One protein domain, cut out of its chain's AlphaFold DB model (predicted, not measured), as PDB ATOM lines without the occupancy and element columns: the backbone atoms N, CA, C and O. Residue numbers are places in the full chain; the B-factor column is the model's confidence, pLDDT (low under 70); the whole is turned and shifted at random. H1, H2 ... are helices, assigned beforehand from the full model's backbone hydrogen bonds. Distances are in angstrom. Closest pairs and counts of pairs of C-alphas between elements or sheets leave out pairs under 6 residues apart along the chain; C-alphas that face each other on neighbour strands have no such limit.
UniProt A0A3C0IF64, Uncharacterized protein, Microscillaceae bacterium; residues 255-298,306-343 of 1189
ATOM      1  N   LYS A 255      29.772 -31.819 -15.578       85.00
ATOM      2  CA  LYS A 255      28.390 -32.227 -15.884       85.00
ATOM      3  C   LYS A 255      27.865 -31.426 -17.066       85.00
ATOM      4  O   LYS A 255      28.068 -30.213 -17.138       85.00
ATOM      5  N   VAL A 256      27.117 -32.086 -17.944       88.06
ATOM      6  CA  VAL A 256      26.293 -31.403 -18.940       88.06
ATOM      7  C   VAL A 256      24.947 -31.054 -18.312       88.06
ATOM      8  O   VAL A 256      24.144 -31.933 -18.007       88.06
ATOM      9  N   ASP A 257      24.701 -29.763 -18.108       83.62
ATOM     10  CA  ASP A 257      23.403 -29.257 -17.657       83.62
ATOM     11  C   ASP A 257      22.502 -28.959 -18.865       83.62
ATOM     12  O   ASP A 257      22.591 -27.892 -19.487       83.62
ATOM     13  N   TYR A 258      21.711 -29.960 -19.257       85.69
ATOM     14  CA  TYR A 258      20.761 -29.882 -20.363       85.69
ATOM     15  C   TYR A 258      19.616 -30.889 -20.158       85.69
ATOM     16  O   TYR A 258      19.803 -32.084 -20.341       85.69
ATOM     17  N   ASP A 259      18.437 -30.389 -19.777       75.44
ATOM     18  CA  ASP A 259      17.262 -31.185 -19.363       75.44
ATOM     19  C   ASP A 259      16.086 -31.065 -20.360       75.44
ATOM     20  O   ASP A 259      14.907 -31.021 -20.004       75.44
ATOM     21  N   ARG A 260      16.384 -30.903 -21.656       82.31
ATOM     22  CA  ARG A 260      15.329 -30.930 -22.680       82.31
ATOM     23  C   ARG A 260      15.065 -32.369 -23.100       82.31
ATOM     24  O   ARG A 260      15.994 -33.083 -23.438       82.31
ATOM     25  N   LYS A 261      13.784 -32.746 -23.167       84.56
ATOM     26  CA  LYS A 261      13.316 -34.052 -23.664       84.56
ATOM     27  C   LYS A 261      13.435 -34.151 -25.186       84.56
ATOM     28  O   LYS A 261      12.443 -34.031 -25.902       84.56
ATOM     29  N   ASN A 262      14.661 -34.277 -25.665       86.38
ATOM     30  CA  ASN A 262      15.017 -34.525 -27.054       86.38
ATOM     31  C   ASN A 262      16.277 -35.401 -27.101       86.38
ATOM     32  O   ASN A 262      16.876 -35.704 -26.073       86.38
ATOM     33  N   GLU A 263      16.720 -35.739 -28.302       87.06
ATOM     34  CA  GLU A 263      17.857 -36.628 -28.535       87.06
ATOM     35  C   GLU A 263      19.168 -36.069 -27.951       87.06
ATOM     36  O   GLU A 263      20.035 -36.820 -27.515       87.06
ATOM     37  N   ILE A 264      19.323 -34.740 -27.899       89.38
ATOM     38  CA  ILE A 264      20.488 -34.089 -27.275       89.38
ATOM     39  C   ILE A 264      20.441 -34.249 -25.746       89.38
ATOM     40  O   ILE A 264      21.485 -34.422 -25.118       89.38
ATOM     41  N   GLY A 265      19.244 -34.212 -25.156       87.75
ATOM     42  CA  GLY A 265      18.992 -34.521 -23.748       87.75
ATOM     43  C   GLY A 265      19.407 -35.935 -23.396       87.75
ATOM     44  O   GLY A 265      20.196 -36.116 -22.473       87.75
ATOM     45  N   ASP A 266      18.978 -36.909 -24.194       88.25
ATOM     46  CA  ASP A 266      19.305 -38.321 -23.976       88.25
ATOM     47  C   ASP A 266      20.826 -38.569 -24.036       88.25
ATOM     48  O   ASP A 266      21.388 -39.327 -23.238       88.25
ATOM     49  N   VAL A 267      21.530 -37.885 -24.948       89.31
ATOM     50  CA  VAL A 267      23.000 -37.938 -25.040       89.31
ATOM     51  C   VAL A 267      23.661 -37.264 -23.834       89.31
ATOM     52  O   VAL A 267      24.634 -37.796 -23.297       89.31
ATOM     53  N   ALA A 268      23.151 -36.113 -23.384       89.62
ATOM     54  CA  ALA A 268      23.658 -35.430 -22.195       89.62
ATOM     55  C   ALA A 268      23.475 -36.281 -20.927       89.62
ATOM     56  O   ALA A 268      24.396 -36.377 -20.115       89.62
ATOM     57  N   GLU A 269      22.321 -36.930 -20.770       90.00
ATOM     58  CA  GLU A 269      22.033 -37.848 -19.667       90.00
ATOM     59  C   GLU A 269      22.960 -39.068 -19.702       90.00
ATOM     60  O   GLU A 269      23.600 -39.388 -18.699       90.00
ATOM     61  N   SER A 270      23.126 -39.683 -20.875       89.12
ATOM     62  CA  SER A 270      24.040 -40.814 -21.069       89.12
ATOM     63  C   SER A 270      25.491 -40.449 -20.742       89.12
ATOM     64  O   SER A 270      26.183 -41.203 -20.059       89.12
ATOM     65  N   LEU A 271      25.959 -39.272 -21.178       90.75
ATOM     66  CA  LEU A 271      27.298 -38.788 -20.848       90.75
ATOM     67  C   LEU A 271      27.446 -38.547 -19.341       90.75
ATOM     68  O   LEU A 271      28.436 -38.975 -18.753       90.75
ATOM     69  N   ASN A 272      26.451 -37.929 -18.696       90.25
ATOM     70  CA  ASN A 272      26.453 -37.710 -17.248       90.25
ATOM     71  C   ASN A 272      26.476 -39.029 -16.454       90.25
ATOM     72  O   ASN A 272      27.154 -39.101 -15.429       90.25
ATOM     73  N   LEU A 273      25.787 -40.077 -16.926       88.31
ATOM     74  CA  LEU A 273      25.855 -41.419 -16.333       88.31
ATOM     75  C   LEU A 273      27.276 -41.991 -16.402       88.31
ATOM     76  O   LEU A 273      27.786 -42.496 -15.403       88.31
ATOM     77  N   VAL A 274      27.944 -41.860 -17.552       87.94
ATOM     78  CA  VAL A 274      29.338 -42.297 -17.721       87.94
ATOM     79  C   VAL A 274      30.270 -41.532 -16.778       87.94
ATOM     80  O   VAL A 274      31.070 -42.161 -16.086       87.94
ATOM     81  N   VAL A 275      30.137 -40.202 -16.686       89.44
ATOM     82  CA  VAL A 275      30.941 -39.394 -15.751       89.44
ATOM     83  C   VAL A 275      30.722 -39.841 -14.306       89.44
ATOM     84  O   VAL A 275      31.683 -40.036 -13.564       89.44
ATOM     85  N   GLY A 276      29.462 -40.053 -13.913       87.62
ATOM     86  CA  GLY A 276      29.104 -40.511 -12.572       87.62
ATOM     87  C   GLY A 276      29.715 -41.868 -12.218       87.62
ATOM     88  O   GLY A 276      30.200 -42.046 -11.100       87.62
ATOM     89  N   ASN A 277      29.752 -42.800 -13.174       87.56
ATOM     90  CA  ASN A 277      30.386 -44.104 -12.988       87.56
ATOM     91  C   ASN A 277      31.904 -43.969 -12.827       87.56
ATOM     92  O   ASN A 277      32.457 -44.484 -11.858       87.56
ATOM     93  N   PHE A 278      32.575 -43.217 -13.708       88.25
ATOM     94  CA  PHE A 278      34.018 -42.988 -13.590       88.25
ATOM     95  C   PHE A 278      34.401 -42.291 -12.288       88.25
ATOM     96  O   PHE A 278      35.413 -42.647 -11.686       88.25
ATOM     97  N   LYS A 279      33.581 -41.350 -11.811       88.00
ATOM     98  CA  LYS A 279      33.784 -40.718 -10.508       88.00
ATOM     99  C   LYS A 279      33.733 -41.736  -9.366       88.00
ATOM    100  O   LYS A 279      34.640 -41.750  -8.543       88.00
ATOM    101  N   GLN A 280      32.737 -42.623  -9.353       88.12
ATOM    102  CA  GLN A 280      32.649 -43.692  -8.348       88.12
ATOM    103  C   GLN A 280      33.828 -44.670  -8.436       88.12
ATOM    104  O   GLN A 280      34.356 -45.076  -7.402       88.12
ATOM    105  N   TYR A 281      34.289 -45.018  -9.642       91.19
ATOM    106  CA  TYR A 281      35.480 -45.858  -9.819       91.19
ATOM    107  C   TYR A 281      36.744 -45.177  -9.290       91.19
ATOM    108  O   TYR A 281      37.531 -45.813  -8.593       91.19
ATOM    109  N   ALA A 282      36.929 -43.888  -9.581       88.50
ATOM    110  CA  ALA A 282      38.070 -43.113  -9.108       88.50
ATOM    111  C   ALA A 282      38.060 -42.957  -7.581       88.50
ATOM    112  O   ALA A 282      39.091 -43.154  -6.939       88.50
ATOM    113  N   GLU A 283      36.903 -42.659  -6.983       88.38
ATOM    114  CA  GLU A 283      36.736 -42.605  -5.526       88.38
ATOM    115  C   GLU A 283      37.038 -43.966  -4.885       88.38
ATOM    116  O   GLU A 283      37.766 -44.035  -3.895       88.38
ATOM    117  N   PHE A 284      36.548 -45.064  -5.464       92.25
ATOM    118  CA  PHE A 284      36.816 -46.407  -4.955       92.25
ATOM    119  C   PHE A 284      38.299 -46.789  -5.064       92.25
ATOM    120  O   PHE A 284      38.894 -47.210  -4.075       92.25
ATOM    121  N   ALA A 285      38.932 -46.557  -6.217       89.50
ATOM    122  CA  ALA A 285      40.364 -46.783  -6.409       89.50
ATOM    123  C   ALA A 285      41.222 -45.924  -5.463       89.50
ATOM    124  O   ALA A 285      42.218 -46.404  -4.927       89.50
ATOM    125  N   THR A 286      40.809 -44.676  -5.206       89.06
ATOM    126  CA  THR A 286      41.472 -43.783  -4.243       89.06
ATOM    127  C   THR A 286      41.395 -44.346  -2.827       89.06
ATOM    128  O   THR A 286      42.408 -44.375  -2.137       89.06
ATOM    129  N   ASN A 287      40.230 -44.846  -2.403       89.12
ATOM    130  CA  ASN A 287      40.078 -45.482  -1.092       89.12
ATOM    131  C   ASN A 287      40.962 -46.732  -0.955       89.12
ATOM    132  O   ASN A 287      41.635 -46.882   0.059       89.12
ATOM    133  N   ILE A 288      41.029 -47.576  -1.991       89.75
ATOM    134  CA  ILE A 288      41.938 -48.737  -2.022       89.75
ATOM    135  C   ILE A 288      43.399 -48.280  -1.894       89.75
ATOM    136  O   ILE A 288      44.156 -48.856  -1.118       89.75
ATOM    137  N   GLY A 289      43.797 -47.233  -2.624       82.12
ATOM    138  CA  GLY A 289      45.148 -46.665  -2.560       82.12
ATOM    139  C   GLY A 289      45.488 -45.993  -1.225       82.12
ATOM    140  O   GLY A 289      46.661 -45.864  -0.896       82.12
ATOM    141  N   GLN A 290      44.480 -45.592  -0.450       87.19
ATOM    142  CA  GLN A 290      44.616 -45.076   0.917       87.19
ATOM    143  C   GLN A 290      44.517 -46.185   1.979       87.19
ATOM    144  O   GLN A 290      44.291 -45.882   3.149       87.19
ATOM    145  N   GLU A 291      44.647 -47.456   1.580       82.88
ATOM    146  CA  GLU A 291      44.554 -48.638   2.452       82.88
ATOM    147  C   GLU A 291      43.183 -48.809   3.140       82.88
ATOM    148  O   GLU A 291      43.028 -49.576   4.090       82.88
ATOM    149  N   ASN A 292      42.143 -48.133   2.642       87.06
ATOM    150  CA  ASN A 292      40.779 -48.258   3.144       87.06
ATOM    151  C   ASN A 292      40.008 -49.333   2.361       87.06
ATOM    152  O   ASN A 292      39.265 -49.047   1.418       87.06
ATOM    153  N   PHE A 293      40.193 -50.594   2.753       88.00
ATOM    154  CA  PHE A 293      39.620 -51.749   2.051       88.00
ATOM    155  C   PHE A 293      38.175 -52.098   2.450       88.00
ATOM    156  O   PHE A 293      37.585 -52.991   1.848       88.00
ATOM    157  N   ASP A 294      37.575 -51.412   3.424       86.50
ATOM    158  CA  ASP A 294      36.209 -51.706   3.895       86.50
ATOM    159  C   ASP A 294      35.131 -50.857   3.198       86.50
ATOM    160  O   ASP A 294      33.961 -50.850   3.585       86.50
ATOM    161  N   VAL A 295      35.506 -50.143   2.134       86.06
ATOM    162  CA  VAL A 295      34.572 -49.328   1.354       86.06
ATOM    163  C   VAL A 295      33.623 -50.208   0.541       86.06
ATOM    164  O   VAL A 295      34.039 -51.064  -0.249       86.06
ATOM    165  N   ASN A 296      32.325 -49.947   0.708       81.50
ATOM    166  CA  ASN A 296      31.267 -50.560  -0.086       81.50
ATOM    167  C   ASN A 296      31.262 -49.982  -1.502       81.50
ATOM    168  O   ASN A 296      31.143 -48.772  -1.692       81.50
ATOM    169  N   PHE A 297      31.335 -50.867  -2.492       88.06
ATOM    170  CA  PHE A 297      31.285 -50.519  -3.902       88.06
ATOM    171  C   PHE A 297      30.276 -51.412  -4.617       88.06
ATOM    172  O   PHE A 297      30.382 -52.639  -4.588       88.06
ATOM    173  N   GLU A 298      29.275 -50.783  -5.227       84.75
ATOM    174  CA  GLU A 298      28.189 -51.466  -5.921       84.75
ATOM    175  C   GLU A 298      28.419 -51.419  -7.432       84.75
ATOM    176  O   GLU A 298      28.479 -50.347  -8.040       84.75
ATOM    177  N   LEU A 306      35.115 -53.174 -15.367       85.75
ATOM    178  CA  LEU A 306      36.011 -52.330 -14.578       85.75
ATOM    179  C   LEU A 306      35.651 -52.396 -13.090       85.75
ATOM    180  O   LEU A 306      36.542 -52.599 -12.267       85.75
ATOM    181  N   GLY A 307      34.361 -52.325 -12.750       88.25
ATOM    182  CA  GLY A 307      33.882 -52.482 -11.380       88.25
ATOM    183  C   GLY A 307      34.285 -53.822 -10.756       88.25
ATOM    184  O   GLY A 307      34.838 -53.844  -9.655       88.25
ATOM    185  N   TYR A 308      34.103 -54.938 -11.471       89.44
ATOM    186  CA  TYR A 308      34.551 -56.255 -10.989       89.44
ATOM    187  C   TYR A 308      36.075 -56.359 -10.850       89.44
ATOM    188  O   TYR A 308      36.566 -56.966  -9.897       89.44
ATOM    189  N   SER A 309      36.831 -55.748 -11.764       90.00
ATOM    190  CA  SER A 309      38.297 -55.750 -11.700       90.00
ATOM    191  C   SER A 309      38.808 -54.979 -10.479       90.00
ATOM    192  O   SER A 309      39.700 -55.460  -9.782       90.00
ATOM    193  N   LEU A 310      38.207 -53.823 -10.171       89.50
ATOM    194  CA  LEU A 310      38.542 -53.035  -8.980       89.50
ATOM    195  C   LEU A 310      38.188 -53.774  -7.680       89.50
ATOM    196  O   LEU A 310      38.975 -53.740  -6.735       89.50
ATOM    197  N   LEU A 311      37.053 -54.482  -7.634       88.88
ATOM    198  CA  LEU A 311      36.697 -55.333  -6.489       88.88
ATOM    199  C   LEU A 311      37.728 -56.445  -6.272       88.88
ATOM    200  O   LEU A 311      38.238 -56.605  -5.165       88.88
ATOM    201  N   SER A 312      38.097 -57.159  -7.338       87.38
ATOM    202  CA  SER A 312      39.114 -58.213  -7.265       87.38
ATOM    203  C   SER A 312      40.480 -57.672  -6.825       87.38
ATOM    204  O   SER A 312      41.212 -58.354  -6.103       87.38
ATOM    205  N   MET A 313      40.835 -56.458  -7.257       87.69
ATOM    206  CA  MET A 313      42.072 -55.787  -6.858       87.69
ATOM    207  C   MET A 313      42.060 -55.437  -5.366       87.69
ATOM    208  O   MET A 313      43.023 -55.761  -4.672       87.69
ATOM    209  N   ARG A 314      40.973 -54.840  -4.856       91.06
ATOM    210  CA  ARG A 314      40.797 -54.559  -3.422       91.06
ATOM    211  C   ARG A 314      40.973 -55.822  -2.587       91.06
ATOM    212  O   ARG A 314      41.736 -55.806  -1.630       91.06
ATOM    213  N   ASP A 315      40.282 -56.899  -2.951       87.00
ATOM    214  CA  ASP A 315      40.284 -58.141  -2.169       87.00
ATOM    215  C   ASP A 315      41.681 -58.778  -2.129       87.00
ATOM    216  O   ASP A 315      42.118 -59.277  -1.090       87.00
ATOM    217  N   SER A 316      42.421 -58.692  -3.238       84.69
ATOM    218  CA  SER A 316      43.811 -59.156  -3.308       84.69
ATOM    219  C   SER A 316      44.743 -58.303  -2.442       84.69
ATOM    220  O   SER A 316      45.556 -58.848  -1.701       84.69
ATOM    221  N   LEU A 317      44.611 -56.972  -2.498       80.25
ATOM    222  CA  LEU A 317      45.434 -56.047  -1.711       80.25
ATOM    223  C   LEU A 317      45.142 -56.127  -0.211       80.25
ATOM    224  O   LEU A 317      46.080 -56.114   0.580       80.25
ATOM    225  N   LYS A 318      43.871 -56.283   0.180       85.12
ATOM    226  CA  LYS A 318      43.478 -56.497   1.578       85.12
ATOM    227  C   LYS A 318      44.183 -57.724   2.159       85.12
ATOM    228  O   LYS A 318      44.764 -57.649   3.235       85.12
ATOM    229  N   LYS A 319      44.214 -58.823   1.400       80.50
ATOM    230  CA  LYS A 319      44.907 -60.051   1.801       80.50
ATOM    231  C   LYS A 319      46.422 -59.850   1.961       80.50
ATOM    232  O   LYS A 319      46.991 -60.321   2.939       80.50
ATOM    233  N   VAL A 320      47.067 -59.147   1.026       75.75
ATOM    234  CA  VAL A 320      48.514 -58.859   1.095       75.75
ATOM    235  C   VAL A 320      48.844 -57.961   2.293       75.75
ATOM    236  O   VAL A 320      49.783 -58.250   3.027       75.75
ATOM    237  N   SER A 321      48.039 -56.927   2.544       74.69
ATOM    238  CA  SER A 321      48.212 -56.017   3.685       74.69
ATOM    239  C   SER A 321      48.113 -56.742   5.037       74.69
ATOM    240  O   SER A 321      48.930 -56.510   5.929       74.69
ATOM    241  N   GLU A 322      47.165 -57.676   5.183       72.75
ATOM    242  CA  GLU A 322      47.023 -58.501   6.391       72.75
ATOM    243  C   GLU A 322      48.233 -59.433   6.624       72.75
ATOM    244  O   GLU A 322      48.639 -59.646   7.769       72.75
ATOM    245  N   GLU A 323      48.837 -59.970   5.559       72.69
ATOM    246  CA  GLU A 323      50.054 -60.794   5.638       72.69
ATOM    247  C   GLU A 323      51.305 -59.955   5.968       72.69
ATOM    248  O   GLU A 323      52.107 -60.352   6.823       72.69
ATOM    249  N   ASP A 324      51.447 -58.771   5.367       72.56
ATOM    250  CA  ASP A 324      52.568 -57.857   5.617       72.56
ATOM    251  C   ASP A 324      52.567 -57.310   7.052       72.56
ATOM    252  O   ASP A 324      53.624 -57.242   7.685       72.56
ATOM    253  N   LEU A 325      51.396 -56.990   7.619       69.94
ATOM    254  CA  LEU A 325      51.266 -56.569   9.020       69.94
ATOM    255  C   LEU A 325      51.788 -57.637   9.993       69.94
ATOM    256  O   LEU A 325      52.537 -57.316  10.919       69.94
ATOM    257  N   ARG A 326      51.458 -58.915   9.758       77.25
ATOM    258  CA  ARG A 326      51.937 -60.040  10.585       77.25
ATOM    259  C   ARG A 326      53.450 -60.224  10.477       77.25
ATOM    260  O   ARG A 326      54.124 -60.462  11.480       77.25
ATOM    261  N   ARG A 327      54.000 -60.089   9.267       74.00
ATOM    262  CA  ARG A 327      55.441 -60.219   9.018       74.00
ATOM    263  C   ARG A 327      56.239 -59.071   9.640       74.00
ATOM    264  O   ARG A 327      57.284 -59.317  10.240       74.00
ATOM    265  N   ASN A 328      55.747 -57.840   9.513       77.75
ATOM    266  CA  ASN A 328      56.383 -56.659  10.094       77.75
ATOM    267  C   ASN A 328      56.374 -56.713  11.622       77.75
ATOM    268  O   ASN A 328      57.419 -56.476  12.222       77.75
ATOM    269  N   TRP A 329      55.267 -57.142  12.240       87.12
ATOM    270  CA  TRP A 329      55.221 -57.385  13.684       87.12
ATOM    271  C   TRP A 329      56.333 -58.351  14.118       87.12
ATOM    272  O   TRP A 329      57.171 -57.990  14.938       87.12
ATOM    273  N   ALA A 330      56.453 -59.529  13.494       80.00
ATOM    274  CA  ALA A 330      57.492 -60.492  13.872       80.00
ATOM    275  C   ALA A 330      58.919 -59.923  13.710       80.00
ATOM    276  O   ALA A 330      59.771 -60.128  14.575       80.00
ATOM    277  N   ASN A 331      59.182 -59.169  12.634       83.19
ATOM    278  CA  ASN A 331      60.477 -58.521  12.389       83.19
ATOM    279  C   ASN A 331      60.824 -57.449  13.435       83.19
ATOM    280  O   ASN A 331      61.972 -57.384  13.890       83.19
ATOM    281  N   ASP A 332      59.850 -56.633  13.836       86.00
ATOM    282  CA  ASP A 332      60.019 -55.643  14.902       86.00
ATOM    283  C   ASP A 332      60.341 -56.336  16.230       86.00
ATOM    284  O   ASP A 332      61.271 -55.934  16.938       86.00
ATOM    285  N   GLY A 333      59.648 -57.440  16.523       84.12
ATOM    286  CA  GLY A 333      59.940 -58.307  17.659       84.12
ATOM    287  C   GLY A 333      61.371 -58.848  17.615       84.12
ATOM    288  O   GLY A 333      62.126 -58.681  18.575       84.12
ATOM    289  N   PHE A 334      61.802 -59.422  16.485       87.69
ATOM    290  CA  PHE A 334      63.168 -59.934  16.328       87.69
ATOM    291  C   PHE A 334      64.210 -58.837  16.517       87.69
ATOM    292  O   PHE A 334      65.247 -59.082  17.135       87.69
ATOM    293  N   THR A 335      63.935 -57.621  16.046       88.00
ATOM    294  CA  THR A 335      64.833 -56.470  16.182       88.00
ATOM    295  C   THR A 335      64.945 -56.024  17.640       88.00
ATOM    296  O   THR A 335      66.058 -55.829  18.137       88.00
ATOM    297  N   LEU A 336      63.819 -55.926  18.357       87.12
ATOM    298  CA  LEU A 336      63.793 -55.605  19.784       87.12
ATOM    299  C   LEU A 336      64.639 -56.602  20.587       87.12
ATOM    300  O   LEU A 336      65.540 -56.192  21.324       87.12
ATOM    301  N   PHE A 337      64.408 -57.905  20.408       89.12
ATOM    302  CA  PHE A 337      65.142 -58.928  21.154       89.12
ATOM    303  C   PHE A 337      66.590 -59.068  20.698       89.12
ATOM    304  O   PHE A 337      67.461 -59.238  21.544       89.12
ATOM    305  N   SER A 338      66.898 -58.883  19.413       83.75
ATOM    306  CA  SER A 338      68.288 -58.838  18.941       83.75
ATOM    307  C   SER A 338      69.079 -57.713  19.616       83.75
ATOM    308  O   SER A 338      70.238 -57.905  19.974       83.75
ATOM    309  N   ASN A 339      68.461 -56.548  19.841       84.56
ATOM    310  CA  ASN A 339      69.096 -55.441  20.558       84.56
ATOM    311  C   ASN A 339      69.294 -55.740  22.051       84.56
ATOM    312  O   ASN A 339      70.349 -55.417  22.596       84.56
ATOM    313  N   ILE A 340      68.315 -56.377  22.705       85.31
ATOM    314  CA  ILE A 340      68.437 -56.812  24.107       85.31
ATOM    315  C   ILE A 340      69.578 -57.833  24.245       85.31
ATOM    316  O   ILE A 340      70.446 -57.680  25.104       85.31
ATOM    317  N   LEU A 341      69.623 -58.826  23.353       84.25
ATOM    318  CA  LEU A 341      70.599 -59.917  23.370       84.25
ATOM    319  C   LEU A 341      72.029 -59.467  23.026       84.25
ATOM    320  O   LEU A 341      72.984 -60.092  23.477       84.25
ATOM    321  N   ARG A 342      72.214 -58.360  22.291       78.69
ATOM    322  CA  ARG A 342      73.545 -57.811  21.952       78.69
ATOM    323  C   ARG A 342      74.316 -57.232  23.142       78.69
ATOM    324  O   ARG A 342      75.533 -57.091  23.056       78.69
ATOM    325  N   ASN A 343      73.656 -56.892  24.249       68.19
ATOM    326  CA  ASN A 343      74.305 -56.305  25.428       68.19
ATOM    327  C   ASN A 343      74.885 -57.376  26.380       68.19
ATOM    328  O   ASN A 343      74.614 -57.373  27.580       68.19
TER     329      ASN A 343
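Overview. This is residues 255 to 298 and 306 to 343 of the 1189 residues of an uncharacterized protein of Microscillaceae bacterium (UniProt A0A3C0IF64). Two long helices, H1 then H2, run the same way and overlap for a short stretch, residues 281 to 288 of H1 beside 307 to 314 of H2, to make a long rod. Residues 322 to 343, of which 322 to 341 belong to H2, stick out. The printed part has 82 residues, with two named helices, no named strand, and the class all helix. It is extended, with a radius of gyration of the C-alphas of 22.9 A and spans of 82 by 20 by 14 A.

Along the chain. Find C-alpha 263 at (17.857, -36.628, -28.535); from there H1, residues 263 to 289, runs 39.0 A. After the cut, H2, residues 306 to 341, runs 51.9 A to C-alpha 341 at (70.599, -59.917, 23.370).

Arrangement. Look at Ile 288 and Arg 314: H1 and H2 touch there, their closest C-alphas 6.1 A apart. Their lines stand at a shallow tilt of 14 degrees. Every O i to N i+4 pair is within hydrogen-bond range in H1, and 31 of 32 in H2.

Size, cuts and confidence. The C-alphas of Asn 262 and Asn 343, the two farthest apart, are 82.1 A apart. Residues 299 to 305 are not printed; C-alphas 298 and 306 are 11.7 A apart across the cut. Residues 325 and 343 have pLDDT under 70.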